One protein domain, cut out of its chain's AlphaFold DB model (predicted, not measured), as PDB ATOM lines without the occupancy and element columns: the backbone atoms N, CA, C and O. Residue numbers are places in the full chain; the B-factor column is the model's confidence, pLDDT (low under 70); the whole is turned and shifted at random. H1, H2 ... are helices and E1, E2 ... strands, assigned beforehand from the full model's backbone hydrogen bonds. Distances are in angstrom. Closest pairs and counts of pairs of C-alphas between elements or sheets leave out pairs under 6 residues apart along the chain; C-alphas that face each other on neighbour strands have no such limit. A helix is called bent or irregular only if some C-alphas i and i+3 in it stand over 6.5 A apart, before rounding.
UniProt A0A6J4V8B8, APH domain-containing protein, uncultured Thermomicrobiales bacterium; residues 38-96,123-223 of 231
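AT A GLANCE: This is residues 38 to 96 and 123 to 223 of the 231 residues of the protein "APH domain-containing protein" of uncultured Thermomicrobiales bacterium (UniProt A0A6J4V8B8). A long straight helix, H5, forms the core of a lengthened helical body, and H6a folds back beside it as a hairpin. The bent helix H2 spans another side, H2b crossing H5 and H2a packing with H1 at the end where H5 finishes, while H3 packs on H5 near its beginning. The printed part has 160 residues with six named helices and one named strand, in the order H1, H2, E1, H3, H4, H5, H6; it is mostly helix. It is only just loose, close to compact, with a radius of gyration of the C-alphas of 18.3 A, and only just elongated, spanning 61 by 30 by 27 A.

HOW THE PARTS SIT: H1, residues 38 to 49, touches residues 173 to 180 of the hub H5, residues 157 to 181; the closest C-alphas, Leu 41 and Ala 173, are 5.8 A apart. H2, residues 57 to 89, was assigned as one helix by its hydrogen bonds but is bent, C-alphas 68 and 71 being 8.0 A apart: arms H2a, 57 to 68, and H2b, 71 to 89, are about perpendicular at 73 degrees. H6, residues 186 to 223, likewise one helix by its hydrogen bonds, is bent, C-alphas 205 and 208 being 7.2 A apart: arms H6a, 186 to 205, and H6b, 208 to 223, have a steep tilt of 49 degrees. H2a, H5 and H6a form an up and down bundle, each running against the one before it. H2b touches residues 158 to 169 of H5 at a steep tilt of 46 degrees, opposite ways, with C-alphas Leu 83 and Phe 162 closest at 5.7 A. H3, residues 128 to 134, touches H5, about perpendicular at 85 degrees, with C-alphas Tyr 129 and Ala 163 closest at 5.5 A. H4, residues 139 to 148, only just touches H6b, with 3 pairs of C-alphas within 8 A, the closest being Ala 140 and Thr 217 at 6.1 A. H5 and H6a form a helical hairpin at a shallow tilt of 22 degrees, with C-alphas Met 172 and Gly 200 closest at 4.7 A. Every O i to N i+4 pair is within hydrogen-bond range in H1, H4 and H5, against 7 of 8 in H2a, 14 of 15 in H2b, 14 of 16 in H6a, 10 of 12 in H6b and 1 of 3 in H3, which has 2 of 4 O i to N i+3 pairs within range.

IN THESE COORDINATES: H1 begins at C-alpha 38 (41.588, -9.536, -33.925). H2b measures 27.9 A, H5 35.4 A and H6a 27.6 A. E1, residues 123 to 125, pairs with no named strand, but residues 95 to 96 pair antiparallel with its residues 124 to 125. H6b ends at C-alpha 223 (34.580, 18.343, -57.421).

THE WHOLE: The C-alphas farthest apart, Asp 54 and Ala 223, are 61.1 A apart. Residues 97 to 122 are not printed, and C-alphas 96 and 123 are 5.5 A apart across this cut. Of the links printed whole, none is long. The mean pLDDT of the printed part is 94.0, and no printed residue is under 70.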
ATOM      1  N   ALA A  38      40.522 -10.384 -34.480       97.94
ATOM      2  CA  ALA A  38      41.588  -9.536 -33.925       97.94
ATOM      3  C   ALA A  38      42.116 -10.021 -32.564       97.94
ATOM      4  O   ALA A  38      43.323 -10.029 -32.308       97.94
ATOM      5  N   ALA A  39      41.217 -10.440 -31.669       97.88
ATOM      6  CA  ALA A  39      41.606 -10.958 -30.359       97.88
ATOM      7  C   ALA A  39      42.276 -12.337 -30.469       97.88
ATOM      8  O   ALA A  39      43.242 -12.612 -29.757       97.88
ATOM      9  N   ALA A  40      41.781 -13.193 -31.369       98.00
ATOM     10  CA  ALA A  40      42.360 -14.506 -31.627       98.00
ATOM     11  C   ALA A  40      43.759 -14.387 -32.244       98.00
ATOM     12  O   ALA A  40      44.676 -15.037 -31.761       98.00
ATOM     13  N   LEU A  41      43.956 -13.480 -33.205       98.00
ATOM     14  CA  LEU A  41      45.255 -13.201 -33.816       98.00
ATOM     15  C   LEU A  41      46.306 -12.814 -32.766       98.00
ATOM     16  O   LEU A  41      47.393 -13.387 -32.737       98.00
ATOM     17  N   ARG A  42      45.974 -11.895 -31.848       98.19
ATOM     18  CA  ARG A  42      46.880 -11.502 -30.751       98.19
ATOM     19  C   ARG A  42      47.258 -12.682 -29.858       98.19
ATOM     20  O   ARG A  42      48.427 -12.830 -29.507       98.19
ATOM     21  N   ARG A  43      46.281 -13.524 -29.501       97.50
ATOM     22  CA  ARG A  43      46.529 -14.736 -28.706       97.50
ATOM     23  C   ARG A  43      47.387 -15.745 -29.464       97.50
ATOM     24  O   ARG A  43      48.316 -16.280 -28.872       97.50
ATOM     25  N   GLY A  44      47.123 -15.953 -30.753       96.88
ATOM     26  CA  GLY A  44      47.913 -16.826 -31.620       96.88
ATOM     27  C   GLY A  44      49.376 -16.393 -31.666       96.88
ATOM     28  O   GLY A  44      50.260 -17.192 -31.379       96.88
ATOM     29  N   LEU A  45      49.640 -15.104 -31.906       97.25
ATOM     30  CA  LEU A  45      51.003 -14.556 -31.909       97.25
ATOM     31  C   LEU A  45      51.720 -14.735 -30.564       97.25
ATOM     32  O   LEU A  45      52.888 -15.113 -30.542       97.25
ATOM     33  N   ALA A  46      51.029 -14.494 -29.446       95.88
ATOM     34  CA  ALA A  46      51.591 -14.724 -28.116       95.88
ATOM     35  C   ALA A  46      51.876 -16.216 -27.855       95.88
ATOM     36  O   ALA A  46      52.904 -16.555 -27.276       95.88
ATOM     37  N   GLY A  47      50.997 -17.108 -28.320       95.62
ATOM     38  CA  GLY A  47      51.175 -18.556 -28.211       95.62
ATOM     39  C   GLY A  47      52.374 -19.075 -29.005       95.62
ATOM     40  O   GLY A  47      53.100 -19.935 -28.513       95.62
ATOM     41  N   LEU A  48      52.635 -18.513 -30.193       95.69
ATOM     42  CA  LEU A  48      53.795 -18.878 -31.018       95.69
ATOM     43  C   LEU A  48      55.137 -18.559 -30.345       95.69
ATOM     44  O   LEU A  48      56.116 -19.282 -30.537       95.69
ATOM     45  N   ASP A  49      55.186 -17.493 -29.550       90.62
ATOM     46  CA  ASP A  49      56.375 -17.088 -28.792       90.62
ATOM     47  C   ASP A  49      56.714 -18.104 -27.685       90.62
ATOM     48  O   ASP A  49      57.878 -18.431 -27.446       90.62
ATOM     49  N   ALA A  50      55.673 -18.681 -27.077       92.50
ATOM     50  CA  ALA A  50      55.764 -19.646 -25.986       92.50
ATOM     51  C   ALA A  50      55.965 -21.106 -26.442       92.50
ATOM     52  O   ALA A  50      55.937 -22.017 -25.612       92.50
ATOM     53  N   LEU A  51      56.149 -21.357 -27.744       93.50
ATOM     54  CA  LEU A  51      56.308 -22.718 -28.261       93.50
ATOM     55  C   LEU A  51      57.572 -23.392 -27.721       93.50
ATOM     56  O   LEU A  51      58.686 -22.877 -27.869       93.50
ATOM     57  N   GLY A  52      57.379 -24.589 -27.166       90.88
ATOM     58  CA  GLY A  52      58.448 -25.496 -26.763       90.88
ATOM     59  C   GLY A  52      59.118 -26.221 -27.943       90.88
ATOM     60  O   GLY A  52      58.660 -26.121 -29.084       90.88
ATOM     61  N   PRO A  53      60.196 -26.978 -27.675       87.94
ATOM     62  CA  PRO A  53      60.977 -27.673 -28.704       87.94
ATOM     63  C   PRO A  53      60.177 -28.747 -29.461       87.94
ATOM     64  O   PRO A  53      60.414 -28.964 -30.648       87.94
ATOM     65  N   ASP A  54      59.184 -29.353 -28.808       92.38
ATOM     66  CA  ASP A  54      58.361 -30.431 -29.373       92.38
ATOM     67  C   ASP A  54      57.163 -29.922 -30.195       92.38
ATOM     68  O   ASP A  54      56.311 -30.704 -30.616       92.38
ATOM     69  N   ALA A  55      57.076 -28.609 -30.446       94.00
ATOM     70  CA  ALA A  55      56.020 -28.034 -31.273       94.00
ATOM     71  C   ALA A  55      56.014 -28.673 -32.665       94.00
ATOM     72  O   ALA A  55      57.062 -28.784 -33.295       94.00
ATOM     73  N   ARG A  56      54.839 -29.061 -33.161       94.75
ATOM     74  CA  ARG A  56      54.670 -29.720 -34.467       94.75
ATOM     75  C   ARG A  56      55.229 -28.890 -35.645       94.75
ATOM     76  O   ARG A  56      55.328 -27.664 -35.528       94.75
ATOM     77  N   PRO A  57      55.604 -29.525 -36.777       94.31
ATOM     78  CA  PRO A  57      56.276 -28.854 -37.896       94.31
ATOM     79  C   PRO A  57      55.590 -27.571 -38.384       94.31
ATOM     80  O   PRO A  57      56.275 -26.554 -38.499       94.31
ATOM     81  N   GLY A  58      54.264 -27.585 -38.572       95.38
ATOM     82  CA  GLY A  58      53.484 -26.418 -38.996       95.38
ATOM     83  C   GLY A  58      53.618 -25.216 -38.071       95.38
ATOM     84  O   GLY A  58      53.905 -24.110 -38.524       95.38
ATOM     85  N   LEU A  59      53.527 -25.427 -36.754       96.81
ATOM     86  CA  LEU A  59      53.693 -24.359 -35.761       96.81
ATOM     87  C   LEU A  59      55.111 -23.779 -35.757       96.81
ATOM     88  O   LEU A  59      55.280 -22.574 -35.582       96.81
ATOM     89  N   ARG A  60      56.138 -24.610 -35.974       95.75
ATOM     90  CA  ARG A  60      57.526 -24.131 -36.091       95.75
ATOM     91  C   ARG A  60      57.728 -23.306 -37.359       95.75
ATOM     92  O   ARG A  60      58.365 -22.257 -37.293       95.75
ATOM     93  N   ALA A  61      57.172 -23.753 -38.484       96.75
ATOM     94  CA  ALA A  61      57.224 -23.021 -39.746       96.75
ATOM     95  C   ALA A  61      56.468 -21.687 -39.648       96.75
ATOM     96  O   ALA A  61      57.018 -20.642 -39.993       96.75
ATOM     97  N   LEU A  62      55.264 -21.700 -39.071       98.06
ATOM     98  CA  LEU A  62      54.488 -20.497 -38.797       98.06
ATOM     99  C   LEU A  62      55.256 -19.535 -37.888       98.06
ATOM    100  O   LEU A  62      55.386 -18.361 -38.221       98.06
ATOM    101  N   ARG A  63      55.830 -20.024 -36.779       97.56
ATOM    102  CA  ARG A  63      56.663 -19.225 -35.865       97.56
ATOM    103  C   ARG A  63      57.808 -18.539 -36.607       97.56
ATOM    104  O   ARG A  63      57.998 -17.336 -36.437       97.56
ATOM    105  N   ALA A  64      58.550 -19.290 -37.419       96.94
ATOM    106  CA  ALA A  64      59.666 -18.768 -38.203       96.94
ATOM    107  C   ALA A  64      59.215 -17.713 -39.226       96.94
ATOM    108  O   ALA A  64      59.931 -16.742 -39.458       96.94
ATOM    109  N   LEU A  65      58.017 -17.872 -39.794       97.81
ATOM    110  CA  LEU A  65      57.443 -16.937 -40.754       97.81
ATOM    111  C   LEU A  65      56.993 -15.624 -40.096       97.81
ATOM    112  O   LEU A  65      57.281 -14.544 -40.622       97.81
ATOM    113  N   VAL A  66      56.269 -15.701 -38.974       97.62
ATOM    114  CA  VAL A  66      55.506 -14.557 -38.441       97.62
ATOM    115  C   VAL A  66      56.201 -13.817 -37.307       97.62
ATOM    116  O   VAL A  66      56.070 -12.597 -37.235       97.62
ATOM    117  N   LEU A  67      56.957 -14.494 -36.431       96.75
ATOM    118  CA  LEU A  67      57.574 -13.817 -35.284       96.75
ATOM    119  C   LEU A  67      58.594 -12.740 -35.680       96.75
ATOM    120  O   LEU A  67      58.550 -11.675 -35.063       96.75
ATOM    121  N   PRO A  68      59.432 -12.914 -36.724       97.88
ATOM    122  CA  PRO A  68      60.305 -11.834 -37.192       97.88
ATOM    123  C   PRO A  68      59.552 -10.574 -37.650       97.88
ATOM    124  O   PRO A  68      60.146  -9.506 -37.746       97.88
ATOM    125  N   ARG A  69      58.248 -10.692 -37.933       97.75
ATOM    126  CA  ARG A  69      57.361  -9.619 -38.407       97.75
ATOM    127  C   ARG A  69      56.242  -9.298 -37.420       97.75
ATOM    128  O   ARG A  69      55.264  -8.651 -37.783       97.75
ATOM    129  N   ARG A  70      56.361  -9.730 -36.161       97.75
ATOM    130  CA  ARG A  70      55.330  -9.524 -35.134       97.75
ATOM    131  C   ARG A  70      54.937  -8.052 -35.005       97.75
ATOM    132  O   ARG A  70      53.748  -7.750 -34.977       97.75
ATOM    133  N   ASP A  71      55.919  -7.159 -34.965       98.00
ATOM    134  CA  ASP A  71      55.667  -5.725 -34.820       98.00
ATOM    135  C   ASP A  71      54.978  -5.140 -36.061       98.00
ATOM    136  O   ASP A  71      54.071  -4.325 -35.917       98.00
ATOM    137  N   GLU A  72      55.320  -5.618 -37.266       97.94
ATOM    138  CA  GLU A  72      54.618  -5.266 -38.511       97.94
ATOM    139  C   GLU A  72      53.138  -5.668 -38.420       97.94
ATOM    140  O   GLU A  72      52.257  -4.840 -38.647       97.94
ATOM    141  N   ILE A  73      52.849  -6.908 -38.006       98.44
ATOM    142  CA  ILE A  73      51.476  -7.412 -37.856       98.44
ATOM    143  C   ILE A  73      50.686  -6.577 -36.839       98.44
ATOM    144  O   ILE A  73      49.547  -6.178 -37.098       98.44
ATOM    145  N   LEU A  74      51.278  -6.308 -35.672       98.44
ATOM    146  CA  LEU A  74      50.626  -5.540 -34.612       98.44
ATOM    147  C   LEU A  74      50.395  -4.082 -35.025       98.44
ATOM    148  O   LEU A  74      49.346  -3.527 -34.694       98.44
ATOM    149  N   ALA A  75      51.316  -3.486 -35.784       98.56
ATOM    150  CA  ALA A  75      51.152  -2.146 -36.333       98.56
ATOM    151  C   ALA A  75      49.993  -2.079 -37.337       98.56
ATOM    152  O   ALA A  75      49.172  -1.165 -37.254       98.56
ATOM    153  N   GLN A  76      49.863  -3.062 -38.238       98.62
ATOM    154  CA  GLN A  76      48.738  -3.110 -39.180       98.62
ATOM    155  C   GLN A  76      47.400  -3.349 -38.477       98.62
ATOM    156  O   GLN A  76      46.398  -2.726 -38.826       98.62
ATOM    157  N   LEU A  77      47.375  -4.185 -37.436       98.62
ATOM    158  CA  LEU A  77      46.174  -4.377 -36.624       98.62
ATOM    159  C   LEU A  77      45.760  -3.087 -35.899       98.62
ATOM    160  O   LEU A  77      44.585  -2.727 -35.917       98.62
ATOM    161  N   ALA A  78      46.715  -2.365 -35.307       98.62
ATOM    162  CA  ALA A  78      46.450  -1.082 -34.661       98.62
ATOM    163  C   ALA A  78      45.966  -0.026 -35.670       98.62
ATOM    164  O   ALA A  78      45.004   0.695 -35.405       98.62
ATOM    165  N   ARG A  79      46.582   0.025 -36.860       98.56
ATOM    166  CA  ARG A  79      46.140   0.880 -37.971       98.56
ATOM    167  C   ARG A  79      44.697   0.571 -38.367       98.56
ATOM    168  O   ARG A  79      43.903   1.495 -38.529       98.56
ATOM    169  N   LEU A  80      44.346  -0.706 -38.495       98.62
ATOM    170  CA  LEU A  80      42.993  -1.135 -38.836       98.62
ATOM    171  C   LEU A  80      41.971  -0.752 -37.761       98.62
ATOM    172  O   LEU A  80      40.872  -0.317 -38.087       98.62
ATOM    173  N   GLU A  81      42.325  -0.879 -36.483       98.50
ATOM    174  CA  GLU A  81      41.472  -0.446 -35.371       98.50
ATOM    175  C   GLU A  81      41.273   1.075 -35.351       98.50
ATOM    176  O   GLU A  81      40.164   1.532 -35.079       98.50
ATOM    177  N   GLY A  82      42.305   1.851 -35.699       98.38
ATOM    178  CA  GLY A  82      42.190   3.298 -35.895       98.38
ATOM    179  C   GLY A  82      41.262   3.656 -37.057       98.38
ATOM    180  O   GLY A  82      40.334   4.442 -36.885       98.38
ATOM    181  N   LEU A  83      41.446   3.017 -38.218       98.19
ATOM    182  CA  LEU A  83      40.558   3.188 -39.373       98.19
ATOM    183  C   LEU A  83      39.115   2.799 -39.045       98.19
ATOM    184  O   LEU A  83      38.200   3.496 -39.468       98.19
ATOM    185  N   ARG A  84      38.907   1.733 -38.259       97.88
ATOM    186  CA  ARG A  84      37.580   1.313 -37.792       97.88
ATOM    187  C   ARG A  84      36.860   2.442 -37.065       97.88
ATOM    188  O   ARG A  84      35.669   2.640 -37.281       97.88
ATOM    189  N   GLU A  85      37.565   3.140 -36.181       97.00
ATOM    190  CA  GLU A  85      36.984   4.257 -35.443       97.00
ATOM    191  C   GLU A  85      36.616   5.395 -36.395       97.00
ATOM    192  O   GLU A  85      35.493   5.882 -36.343       97.00
ATOM    193  N   THR A  86      37.501   5.740 -37.333       96.81
ATOM    194  CA  THR A  86      37.218   6.749 -38.360       96.81
ATOM    195  C   THR A  86      35.959   6.409 -39.159       96.81
ATOM    196  O   THR A  86      35.020   7.203 -39.190       96.81
ATOM    197  N   VAL A  87      35.896   5.219 -39.770       96.38
ATOM    198  CA  VAL A  87      34.808   4.862 -40.698       96.38
ATOM    199  C   VAL A  87      33.448   4.717 -40.020       96.38
ATOM    200  O   VAL A  87      32.429   4.972 -40.652       96.38
ATOM    201  N   ARG A  88      33.404   4.392 -38.722       95.00
ATOM    202  CA  ARG A  88      32.149   4.335 -37.951       95.00
ATOM    203  C   ARG A  88      31.449   5.685 -37.827       95.00
ATOM    204  O   ARG A  88      30.230   5.716 -37.661       95.00
ATOM    205  N   HIS A  89      32.201   6.781 -37.907       93.75
ATOM    206  CA  HIS A  89      31.662   8.141 -37.833       93.75
ATOM    207  C   HIS A  89      31.471   8.783 -39.209       93.75
ATOM    208  O   HIS A  89      30.872   9.860 -39.306       93.75
ATOM    209  N   LEU A  90      31.955   8.145 -40.279       92.38
ATOM    210  CA  LEU A  90      31.764   8.645 -41.632       92.38
ATOM    211  C   LEU A  90      30.321   8.435 -42.081       92.38
ATOM    212  O   LEU A  90      29.715   7.381 -41.905       92.38
ATOM    213  N   ARG A  91      29.765   9.475 -42.705       86.38
ATOM    214  CA  ARG A  91      28.482   9.386 -43.399       86.38
ATOM    215  C   ARG A  91      28.722   9.008 -44.854       86.38
ATOM    216  O   ARG A  91      29.638   9.535 -45.486       86.38
ATOM    217  N   GLY A  92      27.853   8.163 -45.385       86.88
ATOM    218  CA  GLY A  92      27.871   7.744 -46.779       86.88
ATOM    219  C   GLY A  92      26.707   6.805 -47.083       86.88
ATOM    220  O   GLY A  92      26.003   6.384 -46.156       86.88
ATOM    221  N   PRO A  93      26.472   6.502 -48.366       92.12
ATOM    222  CA  PRO A  93      25.506   5.486 -48.741       92.12
ATOM    223  C   PRO A  93      25.952   4.117 -48.219       92.12
ATOM    224  O   PRO A  93      27.138   3.788 -48.225       92.12
ATOM    225  N   LEU A  94      24.979   3.311 -47.806       94.62
ATOM    226  CA  LEU A  94      25.169   1.882 -47.602       94.62
ATOM    227  C   LEU A  94      24.400   1.146 -48.695       94.62
ATOM    228  O   LEU A  94      23.220   1.424 -48.922       94.62
ATOM    229  N   VAL A  95      25.069   0.218 -49.366       95.12
ATOM    230  CA  VAL A  95      24.532  -0.567 -50.480       95.12
ATOM    231  C   VAL A  95      24.737  -2.051 -50.219       95.12
ATOM    232  O   VAL A  95      25.486  -2.429 -49.324       95.12
ATOM    233  N   LEU A  96      24.060  -2.903 -50.989       95.25
ATOM    234  CA  LEU A  96      24.377  -4.326 -50.989       95.25
ATOM    235  C   LEU A  96      25.743  -4.526 -51.654       95.25
ATOM    236  O   LEU A  96      25.871  -4.288 -52.852       95.25
ATOM    237  N   ARG A 123      26.429  -8.261 -47.812       94.94
ATOM    238  CA  ARG A 123      26.037  -7.392 -46.693       94.94
ATOM    239  C   ARG A 123      25.741  -5.972 -47.131       94.94
ATOM    240  O   ARG A 123      26.193  -5.525 -48.177       94.94
ATOM    241  N   VAL A 124      24.999  -5.247 -46.305       96.50
ATOM    242  CA  VAL A 124      24.770  -3.811 -46.480       96.50
ATOM    243  C   VAL A 124      25.963  -3.042 -45.902       96.50
ATOM    244  O   VAL A 124      26.153  -3.033 -44.684       96.50
ATOM    245  N   ALA A 125      26.777  -2.430 -46.762       95.75
ATOM    246  CA  ALA A 125      28.062  -1.812 -46.421       95.75
ATOM    247  C   ALA A 125      28.378  -0.599 -47.323       95.75
ATOM    248  O   ALA A 125      27.646  -0.347 -48.284       95.75
ATOM    249  N   PRO A 126      29.435   0.181 -47.029       95.94
ATOM    250  CA  PRO A 126      29.917   1.199 -47.957       95.94
ATOM    251  C   PRO A 126      30.319   0.578 -49.309       95.94
ATOM    252  O   PRO A 126      30.970  -0.472 -49.312       95.94
ATOM    253  N   PRO A 127      29.968   1.202 -50.453       95.12
ATOM    254  CA  PRO A 127      30.228   0.648 -51.787       95.12
ATOM    255  C   PRO A 127      31.708   0.336 -52.048       95.12
ATOM    256  O   PRO A 127      32.025  -0.582 -52.799       95.12
ATOM    257  N   GLU A 128      32.626   1.049 -51.395       95.38
ATOM    258  CA  GLU A 128      34.075   0.864 -51.503       95.38
ATOM    259  C   GLU A 128      34.536  -0.564 -51.168       95.38
ATOM    260  O   GLU A 128      35.618  -0.967 -51.587       95.38
ATOM    261  N   TYR A 129      33.717  -1.345 -50.454       93.88
ATOM    262  CA  TYR A 129      33.996  -2.747 -50.136       93.88
ATOM    263  C   TYR A 129      33.978  -3.669 -51.354       93.88
ATOM    264  O   TYR A 129      34.557  -4.741 -51.281       93.88
ATOM    265  N   ASP A 130      33.351  -3.265 -52.454       93.50
ATOM    266  CA  ASP A 130      33.404  -4.002 -53.721       93.50
ATOM    267  C   ASP A 130      34.315  -3.313 -54.740       93.50
ATOM    268  O   ASP A 130      34.840  -3.942 -55.655       93.50
ATOM    269  N   LEU A 131      34.530  -2.006 -54.582       91.94
ATOM    270  CA  LEU A 131      35.313  -1.220 -55.533       91.94
ATOM    271  C   LEU A 131      36.822  -1.351 -55.333       91.94
ATOM    272  O   LEU A 131      37.582  -0.947 -56.209       91.94
ATOM    273  N   TYR A 132      37.282  -1.869 -54.193       81.25
ATOM    274  CA  TYR A 132      38.713  -1.890 -53.908       81.25
ATOM    275  C   TYR A 132      39.506  -2.855 -54.814       81.25
ATOM    276  O   TYR A 132      40.710  -2.691 -54.991       81.25
ATOM    277  N   GLU A 133      38.845  -3.845 -55.414       76.81
ATOM    278  CA  GLU A 133      39.487  -4.862 -56.262       76.81
ATOM    279  C   GLU A 133      39.763  -4.371 -57.687       76.81
ATOM    280  O   GLU A 133      40.596  -4.921 -58.401       76.81
ATOM    281  N   VAL A 134      39.116  -3.281 -58.105       80.62
ATOM    282  CA  VAL A 134      39.384  -2.628 -59.397       80.62
ATOM    283  C   VAL A 134      40.425  -1.511 -59.289       80.62
ATOM    284  O   VAL A 134      40.705  -0.827 -60.275       80.62
ATOM    285  N   CYS A 135      41.024  -1.322 -58.107       75.31
ATOM    286  CA  CYS A 135      41.986  -0.254 -57.845       75.31
ATOM    287  C   CYS A 135      43.338  -0.430 -58.548       75.31
ATOM    288  O   CYS A 135      44.009   0.570 -58.788       75.31
ATOM    289  N   ASP A 136      43.716  -1.655 -58.922       71.25
ATOM    290  CA  ASP A 136      44.967  -1.932 -59.647       71.25
ATOM    291  C   ASP A 136      44.833  -1.734 -61.175       71.25
ATOM    292  O   ASP A 136      45.790  -1.934 -61.928       71.25
ATOM    293  N   GLY A 137      43.644  -1.339 -61.651       79.31
ATOM    294  CA  GLY A 137      43.344  -1.073 -63.058       79.31
ATOM    295  C   GLY A 137      43.133   0.409 -63.384       79.31
ATOM    296  O   GLY A 137      43.504   1.311 -62.637       79.31
ATOM    297  N   ASP A 138      42.493   0.674 -64.527       88.19
ATOM    298  CA  ASP A 138      42.034   2.018 -64.904       88.19
ATOM    299  C   ASP A 138      40.814   2.416 -64.049       88.19
ATOM    300  O   ASP A 138      39.660   2.376 -64.490       88.19
ATOM    301  N   PHE A 139      41.080   2.750 -62.782       90.38
ATOM    302  CA  PHE A 139      40.059   3.081 -61.792       90.38
ATOM    303  C   PHE A 139      39.203   4.277 -62.224       90.38
ATOM    304  O   PHE A 139      37.999   4.288 -61.983       90.38
ATOM    305  N   ALA A 140      39.788   5.260 -62.917       90.38
ATOM    306  CA  ALA A 140      39.052   6.413 -63.428       90.38
ATOM    307  C   ALA A 140      37.996   5.997 -64.460       90.38
ATOM    308  O   ALA A 140      36.836   6.407 -64.366       90.38
ATOM    309  N   ARG A 141      38.369   5.134 -65.412       91.44
ATOM    310  CA  ARG A 141      37.418   4.568 -66.371       91.44
ATOM    311  C   ARG A 141      36.363   3.710 -65.685       91.44
ATOM    312  O   ARG A 141      35.190   3.815 -66.041       91.44
ATOM    313  N   PHE A 142      36.761   2.865 -64.734       91.44
ATOM    314  CA  PHE A 142      35.810   2.046 -63.988       91.44
ATOM    315  C   PHE A 142      34.786   2.925 -63.265       91.44
ATOM    316  O   PHE A 142      33.585   2.722 -63.431       91.44
ATOM    317  N   LEU A 143      35.249   3.932 -62.520       92.19
ATOM    318  CA  LEU A 143      34.397   4.840 -61.758       92.19
ATOM    319  C   LEU A 143      33.408   5.572 -62.671       92.19
ATOM    320  O   LEU A 143      32.226   5.647 -62.350       92.19
ATOM    321  N   ALA A 144      33.848   6.024 -63.848       91.56
ATOM    322  CA  ALA A 144      32.961   6.646 -64.831       91.56
ATOM    323  C   ALA A 144      31.824   5.705 -65.279       91.56
ATOM    324  O   ALA A 144      30.671   6.127 -65.362       91.56
ATOM    325  N   VAL A 145      32.126   4.427 -65.538       93.00
ATOM    326  CA  VAL A 145      31.116   3.419 -65.912       93.00
ATOM    327  C   VAL A 145      30.197   3.094 -64.734       93.00
ATOM    328  O   VAL A 145      28.982   3.031 -64.916       93.00
ATOM    329  N   TYR A 146      30.755   2.926 -63.536       92.62
ATOM    330  CA  TYR A 146      30.003   2.673 -62.309       92.62
ATOM    331  C   TYR A 146      28.983   3.786 -62.042       92.62
ATOM    332  O   TYR A 146      27.798   3.502 -61.872       92.62
ATOM    333  N   CYS A 147      29.400   5.053 -62.101       91.44
ATOM    334  CA  CYS A 147      28.505   6.190 -61.896       91.44
ATOM    335  C   CYS A 147      27.449   6.299 -63.004       91.44
ATOM    336  O   CYS A 147      26.268   6.474 -62.708       91.44
ATOM    337  N   ALA A 148      27.828   6.110 -64.275       93.25
ATOM    338  CA  ALA A 148      26.874   6.104 -65.391       93.25
ATOM    339  C   ALA A 148      25.816   4.988 -65.276       93.25
ATOM    340  O   ALA A 148      24.699   5.142 -65.771       93.25
ATOM    341  N   ALA A 149      26.149   3.885 -64.603       93.25
ATOM    342  CA  ALA A 149      25.241   2.780 -64.311       93.25
ATOM    343  C   ALA A 149      24.373   2.993 -63.051       93.25
ATOM    344  O   ALA A 149      23.595   2.108 -62.698       93.25
ATOM    345  N   GLY A 150      24.474   4.148 -62.379       92.56
ATOM    346  CA  GLY A 150      23.728   4.452 -61.150       92.56
ATOM    347  C   GLY A 150      24.439   4.038 -59.860       92.56
ATOM    348  O   GLY A 150      23.789   3.836 -58.834       92.56
ATOM    349  N   GLY A 151      25.763   3.888 -59.911       92.06
ATOM    350  CA  GLY A 151      26.602   3.642 -58.747       92.06
ATOM    351  C   GLY A 151      26.404   4.678 -57.635       92.06
ATOM    352  O   GLY A 151      26.109   5.843 -57.884       92.06
ATOM    353  N   SER A 152      26.542   4.237 -56.385       89.38
ATOM    354  CA  SER A 152      26.349   5.084 -55.205       89.38
ATOM    355  C   SER A 152      27.608   5.858 -54.824       89.38
ATOM    356  O   SER A 152      28.706   5.299 -54.827       89.38
ATOM    357  N   GLY A 153      27.403   7.110 -54.419       86.81
ATOM    358  CA  GLY A 153      28.408   8.022 -53.880       86.81
ATOM    359  C   GLY A 153      27.816   8.927 -52.786       86.81
ATOM    360  O   GLY A 153      26.623   8.839 -52.477       86.81
ATOM    361  N   PRO A 154      28.635   9.781 -52.160       90.00
ATOM    362  CA  PRO A 154      30.041  10.014 -52.484       90.00
ATOM    363  C   PRO A 154      30.966   8.948 -51.867       90.00
ATOM    364  O   PRO A 154      30.672   8.409 -50.798       90.00
ATOM    365  N   LEU A 155      32.084   8.657 -52.535       93.12
ATOM    366  CA  LEU A 155      33.073   7.673 -52.079       93.12
ATOM    367  C   LEU A 155      34.075   8.303 -51.093       93.12
ATOM    368  O   LEU A 155      34.288   9.519 -51.077       93.12
ATOM    369  N   ARG A 156      34.694   7.493 -50.234       94.00
ATOM    370  CA  ARG A 156      35.623   7.933 -49.183       94.00
ATOM    371  C   ARG A 156      36.904   7.116 -49.210       94.00
ATOM    372  O   ARG A 156      36.879   5.892 -49.104       94.00
ATOM    373  N   LEU A 157      38.043   7.807 -49.248       95.12
ATOM    374  CA  LEU A 157      39.357   7.158 -49.215       95.12
ATOM    375  C   LEU A 157      39.556   6.316 -47.942       95.12
ATOM    376  O   LEU A 157      40.141   5.239 -48.004       95.12
ATOM    377  N   ASP A 158      39.005   6.754 -46.808       96.69
ATOM    378  CA  ASP A 158      39.066   6.008 -45.546       96.69
ATOM    379  C   ASP A 158      38.279   4.688 -45.590       96.69
ATOM    380  O   ASP A 158      38.705   3.705 -44.983       96.69
ATOM    381  N   HIS A 159      37.170   4.616 -46.343       96.12
ATOM    382  CA  HIS A 159      36.458   3.351 -46.556       96.12
ATOM    383  C   HIS A 159      37.279   2.382 -47.409       96.12
ATOM    384  O   HIS A 159      37.351   1.206 -47.057       96.12
ATOM    385  N   PHE A 160      37.954   2.864 -48.462       96.06
ATOM    386  CA  PHE A 160      38.913   2.049 -49.220       96.06
ATOM    387  C   PHE A 160      40.045   1.543 -48.323       96.06
ATOM    388  O   PHE A 160      40.344   0.350 -48.317       96.06
ATOM    389  N   ALA A 161      40.647   2.431 -47.525       97.12
ATOM    390  CA  ALA A 161      41.735   2.080 -46.619       97.12
ATOM    391  C   ALA A 161      41.303   1.009 -45.609       97.12
ATOM    392  O   ALA A 161      42.026   0.036 -45.385       97.12
ATOM    393  N   PHE A 162      40.111   1.163 -45.026       97.50
ATOM    394  CA  PHE A 162      39.550   0.178 -44.113       97.50
ATOM    395  C   PHE A 162      39.257  -1.154 -44.809       97.50
ATOM    396  O   PHE A 162      39.643  -2.192 -44.281       97.50
ATOM    397  N   ALA A 163      38.616  -1.145 -45.982       95.50
ATOM    398  CA  ALA A 163      38.258  -2.360 -46.717       95.50
ATOM    399  C   ALA A 163      39.496  -3.182 -47.102       95.50
ATOM    400  O   ALA A 163      39.596  -4.357 -46.739       95.50
ATOM    401  N   LEU A 164      40.472  -2.532 -47.745       95.62
ATOM    402  CA  LEU A 164      41.729  -3.145 -48.175       95.62
ATOM    403  C   LEU A 164      42.492  -3.748 -46.995       95.62
ATOM    404  O   LEU A 164      42.920  -4.904 -47.044       95.62
ATOM    405  N   LEU A 165      42.648  -2.978 -45.913       97.62
ATOM    406  CA  LEU A 165      43.414  -3.434 -44.761       97.62
ATOM    407  C   LEU A 165      42.664  -4.513 -43.975       97.62
ATOM    408  O   LEU A 165      43.282  -5.478 -43.527       97.62
ATOM    409  N   ARG A 166      41.334  -4.405 -43.842       97.00
ATOM    410  CA  ARG A 166      40.511  -5.438 -43.201       97.00
ATOM    411  C   ARG A 166      40.625  -6.762 -43.938       97.00
ATOM    412  O   ARG A 166      40.769  -7.786 -43.272       97.00
ATOM    413  N   ARG A 167      40.596  -6.744 -45.275       94.25
ATOM    414  CA  ARG A 167      40.774  -7.952 -46.088       94.25
ATOM    415  C   ARG A 167      42.177  -8.526 -45.916       94.25
ATOM    416  O   ARG A 167      42.294  -9.682 -45.537       94.25
ATOM    417  N   ALA A 168      43.226  -7.716 -46.078       96.12
ATOM    418  CA  ALA A 168      44.608  -8.191 -45.959       96.12
ATOM    419  C   ALA A 168      44.915  -8.807 -44.579       96.12
ATOM    420  O   ALA A 168      45.418  -9.927 -44.476       96.12
ATOM    421  N   VAL A 169      44.578  -8.102 -43.491       98.12
ATOM    422  CA  VAL A 169      44.836  -8.609 -42.135       98.12
ATOM    423  C   VAL A 169      43.905  -9.786 -41.805       98.12
ATOM    424  O   VAL A 169      44.342 -10.730 -41.150       98.12
ATOM    425  N   GLY A 170      42.654  -9.772 -42.274       97.00
ATOM    426  CA  GLY A 170      41.697 -10.862 -42.069       97.00
ATOM    427  C   GLY A 170      42.102 -12.160 -42.761       97.00
ATOM    428  O   GLY A 170      42.145 -13.203 -42.111       97.00
ATOM    429  N   ASP A 171      42.486 -12.090 -44.036       95.31
ATOM    430  CA  ASP A 171      42.961 -13.234 -44.820       95.31
ATOM    431  C   ASP A 171      44.200 -13.876 -44.193       95.31
ATOM    432  O   ASP A 171      44.313 -15.106 -44.129       95.31
ATOM    433  N   MET A 172      45.113 -13.038 -43.698       98.00
ATOM    434  CA  MET A 172      46.283 -13.471 -42.945       98.00
ATOM    435  C   MET A 172      45.884 -14.120 -41.613       98.00
ATOM    436  O   MET A 172      46.398 -15.183 -41.268       98.00
ATOM    437  N   ALA A 173      44.970 -13.503 -40.856       98.12
ATOM    438  CA  ALA A 173      44.544 -13.990 -39.549       98.12
ATOM    439  C   ALA A 173      43.866 -15.357 -39.642       98.12
ATOM    440  O   ALA A 173      44.198 -16.242 -38.859       98.12
ATOM    441  N   VAL A 174      42.965 -15.550 -40.608       96.62
ATOM    442  CA  VAL A 174      42.287 -16.835 -40.831       96.62
ATOM    443  C   VAL A 174      43.306 -17.941 -41.094       96.62
ATOM    444  O   VAL A 174      43.237 -18.983 -40.455       96.62
ATOM    445  N   ARG A 175      44.297 -17.708 -41.962       97.62
ATOM    446  CA  ARG A 175      45.339 -18.700 -42.286       97.62
ATOM    447  C   ARG A 175      46.310 -18.952 -41.138       97.62
ATOM    448  O   ARG A 175      46.727 -20.080 -40.912       97.62
ATOM    449  N   LEU A 176      46.664 -17.912 -40.387       97.88
ATOM    450  CA  LEU A 176      47.480 -18.072 -39.190       97.88
ATOM    451  C   LEU A 176      46.752 -18.941 -38.166       97.88
ATOM    452  O   LEU A 176      47.324 -19.901 -37.661       97.88
ATOM    453  N   LEU A 177      45.491 -18.620 -37.873       97.62
ATOM    454  CA  LEU A 177      44.680 -19.352 -36.902       97.62
ATOM    455  C   LEU A 177      44.387 -20.776 -37.377       97.62
ATOM    456  O   LEU A 177      44.441 -21.698 -36.573       97.62
ATOM    457  N   SER A 178      44.210 -20.984 -38.683       96.69
ATOM    458  CA  SER A 178      44.015 -22.314 -39.264       96.69
ATOM    459  C   SER A 178      45.200 -23.253 -38.996       96.69
ATOM    460  O   SER A 178      44.981 -24.448 -38.795       96.69
ATOM    461  N   VAL A 179      46.426 -22.715 -38.954       97.06
ATOM    462  CA  VAL A 179      47.655 -23.436 -38.585       97.06
ATOM    463  C   VAL A 179      47.871 -23.448 -37.069       97.06
ATOM    464  O   VAL A 179      48.527 -24.340 -36.554       97.06
ATOM    465  N   VAL A 180      47.338 -22.502 -36.298       95.88
ATOM    466  CA  VAL A 180      47.403 -22.590 -34.828       95.88
ATOM    467  C   VAL A 180      46.489 -23.699 -34.306       95.88
ATOM    468  O   VAL A 180      46.917 -24.496 -33.471       95.88
ATOM    469  N   ASP A 181      45.267 -23.770 -34.825       93.81
ATOM    470  CA  ASP A 181      44.178 -24.547 -34.237       93.81
ATOM    471  C   ASP A 181      44.131 -26.005 -34.724       93.81
ATOM    472  O   ASP A 181      43.657 -26.879 -33.998       93.81
ATOM    473  N   GLU A 182      44.635 -26.297 -35.929       91.88
ATOM    474  CA  GLU A 182      44.476 -27.611 -36.563       91.88
ATOM    475  C   GLU A 182      45.799 -28.183 -37.081       91.88
ATOM    476  O   GLU A 182      46.551 -27.513 -37.790       91.88
ATOM    477  N   ASP A 183      46.053 -29.459 -36.774       92.38
ATOM    478  CA  ASP A 183      47.128 -30.245 -37.383       92.38
ATOM    479  C   ASP A 183      46.633 -30.847 -38.699       92.38
ATOM    480  O   ASP A 183      45.832 -31.784 -38.705       92.38
ATOM    481  N   ARG A 184      47.047 -30.246 -39.817       92.44
ATOM    482  CA  ARG A 184      46.586 -30.620 -41.159       92.44
ATOM    483  C   ARG A 184      47.698 -31.298 -41.950       92.44
ATOM    484  O   ARG A 184      48.863 -31.288 -41.565       92.44
ATOM    485  N   ALA A 185      47.323 -31.868 -43.093       94.62
ATOM    486  CA  ALA A 185      48.293 -32.388 -44.047       94.62
ATOM    487  C   ALA A 185      49.315 -31.293 -44.440       94.62
ATOM    488  O   ALA A 185      48.914 -30.133 -44.594       94.62
ATOM    489  N   PRO A 186      50.605 -31.639 -44.624       92.56
ATOM    490  CA  PRO A 186      51.666 -30.667 -44.895       92.56
ATOM    491  C   PRO A 186      51.385 -29.730 -46.073       92.56
ATOM    492  O   PRO A 186      51.779 -28.567 -46.046       92.56
ATOM    493  N   GLU A 187      50.683 -30.212 -47.098       94.50
ATOM    494  CA  GLU A 187      50.327 -29.439 -48.287       94.50
ATOM    495  C   GLU A 187      49.354 -28.302 -47.949       94.50
ATOM    496  O   GLU A 187      49.525 -27.180 -48.424       94.50
ATOM    497  N   VAL A 188      48.381 -28.569 -47.072       94.50
ATOM    498  CA  VAL A 188      47.395 -27.575 -46.621       94.50
ATOM    499  C   VAL A 188      48.059 -26.529 -45.726       94.50
ATOM    500  O   VAL A 188      47.755 -25.340 -45.813       94.50
ATOM    501  N   GLU A 189      49.003 -26.942 -44.878       94.31
ATOM    502  CA  GLU A 189      49.777 -25.996 -44.069       94.31
ATOM    503  C   GLU A 189      50.686 -25.122 -44.932       94.31
ATOM    504  O   GLU A 189      50.758 -23.912 -44.719       94.31
ATOM    505  N   ALA A 190      51.348 -25.704 -45.935       94.69
ATOM    506  CA  ALA A 190      52.170 -24.956 -46.878       94.69
ATOM    507  C   ALA A 190      51.338 -23.922 -47.652       94.69
ATOM    508  O   ALA A 190      51.769 -22.780 -47.808       94.69
ATOM    509  N   GLU A 191      50.128 -24.284 -48.084       96.31
ATOM    510  CA  GLU A 191      49.191 -23.352 -48.712       96.31
ATOM    511  C   GLU A 191      48.797 -22.208 -47.765       96.31
ATOM    512  O   GLU A 191      48.839 -21.038 -48.156       96.31
ATOM    513  N   ALA A 192      48.484 -22.513 -46.503       96.94
ATOM    514  CA  ALA A 192      48.162 -21.495 -45.506       96.94
ATOM    515  C   ALA A 192      49.336 -20.525 -45.275       96.94
ATOM    516  O   ALA A 192      49.135 -19.308 -45.275       96.94
ATOM    517  N   LEU A 193      50.565 -21.040 -45.146       97.38
ATOM    518  CA  LEU A 193      51.779 -20.230 -44.988       97.38
ATOM    519  C   LEU A 193      52.052 -19.352 -46.219       97.38
ATOM    520  O   LEU A 193      52.340 -18.164 -46.072       97.38
ATOM    521  N   ASN A 194      51.893 -19.897 -47.428       97.31
ATOM    522  CA  ASN A 194      52.007 -19.126 -48.668       97.31
ATOM    523  C   ASN A 194      50.940 -18.027 -48.747       97.31
ATOM    524  O   ASN A 194      51.223 -16.906 -49.165       97.31
ATOM    525  N   GLY A 195      49.719 -18.321 -48.304       96.06
ATOM    526  CA  GLY A 195      48.640 -17.344 -48.277       96.06
ATOM    527  C   GLY A 195      48.851 -16.217 -47.260       96.06
ATOM    528  O   GLY A 195      48.431 -15.095 -47.525       96.06
ATOM    529  N   ILE A 196      49.534 -16.465 -46.134       97.88
ATOM    530  CA  ILE A 196      49.948 -15.411 -45.186       97.88
ATOM    531  C   ILE A 196      50.876 -14.399 -45.876       97.88
ATOM    532  O   ILE A 196      50.720 -13.191 -45.688       97.88
ATOM    533  N   GLU A 197      51.812 -14.874 -46.700       96.94
ATOM    534  CA  GLU A 197      52.692 -14.009 -47.492       96.94
ATOM    535  C   GLU A 197      51.933 -13.265 -48.591       96.94
ATOM    536  O   GLU A 197      51.989 -12.037 -48.651       96.94
ATOM    537  N   ALA A 198      51.214 -13.995 -49.444       94.81
ATOM    538  CA  ALA A 198      50.589 -13.437 -50.640       94.81
ATOM    539  C   ALA A 198      49.420 -12.495 -50.313       94.81
ATOM    540  O   ALA A 198      49.357 -11.375 -50.818       94.81
ATOM    541  N   TRP A 199      48.509 -12.930 -49.443       92.38
ATOM    542  CA  TRP A 199      47.254 -12.220 -49.175       92.38
ATOM    543  C   TRP A 199      47.314 -11.343 -47.922       92.38
ATOM    544  O   TRP A 199      46.494 -10.440 -47.775       92.38
ATOM    545  N   GLY A 200      48.305 -11.567 -47.054       95.75
ATOM    546  CA  GLY A 200      48.610 -10.720 -45.904       95.75
ATOM    547  C   GLY A 200      49.711  -9.708 -46.207       95.75
ATOM    548  O   GLY A 200      49.437  -8.567 -46.584       95.75
ATOM    549  N   PHE A 201      50.965 -10.136 -46.033       97.44
ATOM    550  CA  PHE A 201      52.133  -9.250 -46.051       97.44
ATOM    551  C   PHE A 201      52.304  -8.491 -47.367       97.44
ATOM    552  O   PHE A 201      52.496  -7.275 -47.358       97.44
ATOM    553  N   ALA A 202      52.252  -9.183 -48.505       95.75
ATOM    554  CA  ALA A 202      52.416  -8.543 -49.805       95.75
ATOM    555  C   ALA A 202      51.287  -7.538 -50.071       95.75
ATOM    556  O   ALA A 202      51.550  -6.412 -50.496       95.75
ATOM    557  N   ARG A 203      50.046  -7.909 -49.731       93.56
ATOM    558  CA  ARG A 203      48.863  -7.074 -49.950       93.56
ATOM    559  C   ARG A 203      48.910  -5.778 -49.148       93.56
ATOM    560  O   ARG A 203      48.790  -4.702 -49.730       93.56
ATOM    561  N   TRP A 204      49.133  -5.836 -47.831       96.12
ATOM    562  CA  TRP A 204      49.110  -4.606 -47.028       96.12
ATOM    563  C   TRP A 204      50.281  -3.662 -47.314       96.12
ATOM    564  O   TRP A 204      50.164  -2.464 -47.070       96.12
ATOM    565  N   ARG A 205      51.395  -4.167 -47.867       96.44
ATOM    566  CA  ARG A 205      52.548  -3.335 -48.250       96.44
ATOM    567  C   ARG A 205      52.237  -2.459 -49.462       96.44
ATOM    568  O   ARG A 205      52.853  -1.409 -49.612       96.44
ATOM    569  N   GLY A 206      51.279  -2.866 -50.298       94.62
ATOM    570  CA  GLY A 206      50.818  -2.098 -51.455       94.62
ATOM    571  C   GLY A 206      49.755  -1.042 -51.139       94.62
ATOM    572  O   GLY A 206      49.605  -0.101 -51.912       94.62
ATOM    573  N   ILE A 207      49.057  -1.145 -49.999       95.62
ATOM    574  CA  ILE A 207      47.856  -0.337 -49.711       95.62
ATOM    575  C   ILE A 207      48.117   1.165 -49.820       95.62
ATOM    576  O   ILE A 207      47.317   1.875 -50.420       95.62
ATOM    577  N   ASP A 208      49.225   1.670 -49.280       96.25
ATOM    578  CA  ASP A 208      49.490   3.113 -49.302       96.25
ATOM    579  C   ASP A 208      49.728   3.636 -50.722       96.25
ATOM    580  O   ASP A 208      49.270   4.727 -51.065       96.25
ATOM    581  N   ALA A 209      50.382   2.838 -51.572       94.69
ATOM    582  CA  ALA A 209      50.561   3.167 -52.981       94.69
ATOM    583  C   ALA A 209      49.219   3.147 -53.727       94.69
ATOM    584  O   ALA A 209      48.919   4.088 -54.463       94.69
ATOM    585  N   THR A 210      48.383   2.134 -53.478       94.25
ATOM    586  CA  THR A 210      47.028   2.046 -54.034       94.25
ATOM    587  C   THR A 210      46.194   3.264 -53.629       94.25
ATOM    588  O   THR A 210      45.665   3.964 -54.487       94.25
ATOM    589  N   LEU A 211      46.132   3.605 -52.338       95.44
ATOM    590  CA  LEU A 211      45.374   4.764 -51.847       95.44
ATOM    591  C   LEU A 211      45.879   6.085 -52.446       95.44
ATOM    592  O   LEU A 211      45.073   6.944 -52.814       95.44
ATOM    593  N   ALA A 212      47.198   6.247 -52.585       94.81
ATOM    594  CA  ALA A 212      47.787   7.418 -53.226       94.81
ATOM    595  C   ALA A 212      47.379   7.542 -54.704       94.81
ATOM    596  O   ALA A 212      47.144   8.659 -55.171       94.81
ATOM    597  N   ALA A 213      47.251   6.420 -55.418       92.94
ATOM    598  CA  ALA A 213      46.796   6.386 -56.806       92.94
ATOM    599  C   ALA A 213      45.296   6.708 -56.954       92.94
ATOM    600  O   ALA A 213      44.910   7.381 -57.909       92.94
ATOM    601  N   LEU A 214      44.454   6.297 -55.998       93.12
ATOM    602  CA  LEU A 214      43.007   6.567 -56.021       93.12
ATOM    603  C   LEU A 214      42.662   8.023 -55.692       93.12
ATOM    604  O   LEU A 214      41.704   8.587 -56.227       93.12
ATOM    605  N   ALA A 215      43.424   8.642 -54.788       94.12
ATOM    606  CA  ALA A 215      43.062   9.927 -54.202       94.12
ATOM    607  C   ALA A 215      42.842  11.069 -55.226       94.12
ATOM    608  O   ALA A 215      41.895  11.837 -55.039       94.12
ATOM    609  N   PRO A 216      43.646  11.228 -56.301       93.06
ATOM    610  CA  PRO A 216      43.386  12.231 -57.335       93.06
ATOM    611  C   PRO A 216      42.052  12.020 -58.055       93.06
ATOM    612  O   PRO A 216      41.308  12.984 -58.221       93.06
ATOM    613  N   THR A 217      41.733  10.780 -58.432       91.69
ATOM    614  CA  THR A 217      40.491  10.432 -59.135       91.69
ATOM    615  C   THR A 217      39.268  10.707 -58.267       91.69
ATOM    616  O   THR A 217      38.315  11.323 -58.735       91.69
ATOM    617  N   LEU A 218      39.317  10.330 -56.985       91.62
ATOM    618  CA  LEU A 218      38.226  10.600 -56.044       91.62
ATOM    619  C   LEU A 218      38.011  12.106 -55.832       91.62
ATOM    620  O   LEU A 218      36.880  12.577 -55.889       91.62
ATOM    621  N   ARG A 219      39.089  12.892 -55.679       90.06
ATOM    622  CA  ARG A 219      38.981  14.359 -55.556       90.06
ATOM    623  C   ARG A 219      38.384  15.013 -56.799       90.06
ATOM    624  O   ARG A 219      37.607  15.954 -56.677       90.06
ATOM    625  N   GLN A 220      38.773  14.550 -57.986       85.62
ATOM    626  CA  GLN A 220      38.214  15.054 -59.238       85.62
ATOM    627  C   GLN A 220      36.724  14.741 -59.328       85.62
ATOM    628  O   GLN A 220      35.953  15.629 -59.673       85.62
ATOM    629  N   HIS A 221      36.318  13.522 -58.976       81.88
ATOM    630  CA  HIS A 221      34.916  13.122 -58.959       81.88
ATOM    631  C   HIS A 221      34.077  13.991 -58.010       81.88
ATOM    632  O   HIS A 221      33.096  14.593 -58.443       81.88
ATOM    633  N   ASP A 222      34.508  14.144 -56.755       80.69
ATOM    634  CA  ASP A 222      33.797  14.954 -55.755       80.69
ATOM    635  C   ASP A 222      33.638  16.422 -56.194       80.69
ATOM    636  O   ASP A 222      32.608  17.046 -55.936       80.69
ATOM    637  N   ALA A 223      34.633  16.977 -56.900       71.56
ATOM    638  CA  ALA A 223      34.580  18.343 -57.421       71.56
ATOM    639  C   ALA A 223      33.560  18.534 -58.560       71.56
ATOM    640  O   ALA A 223      33.088  19.649 -58.759       71.56
TER     641      ALA A 223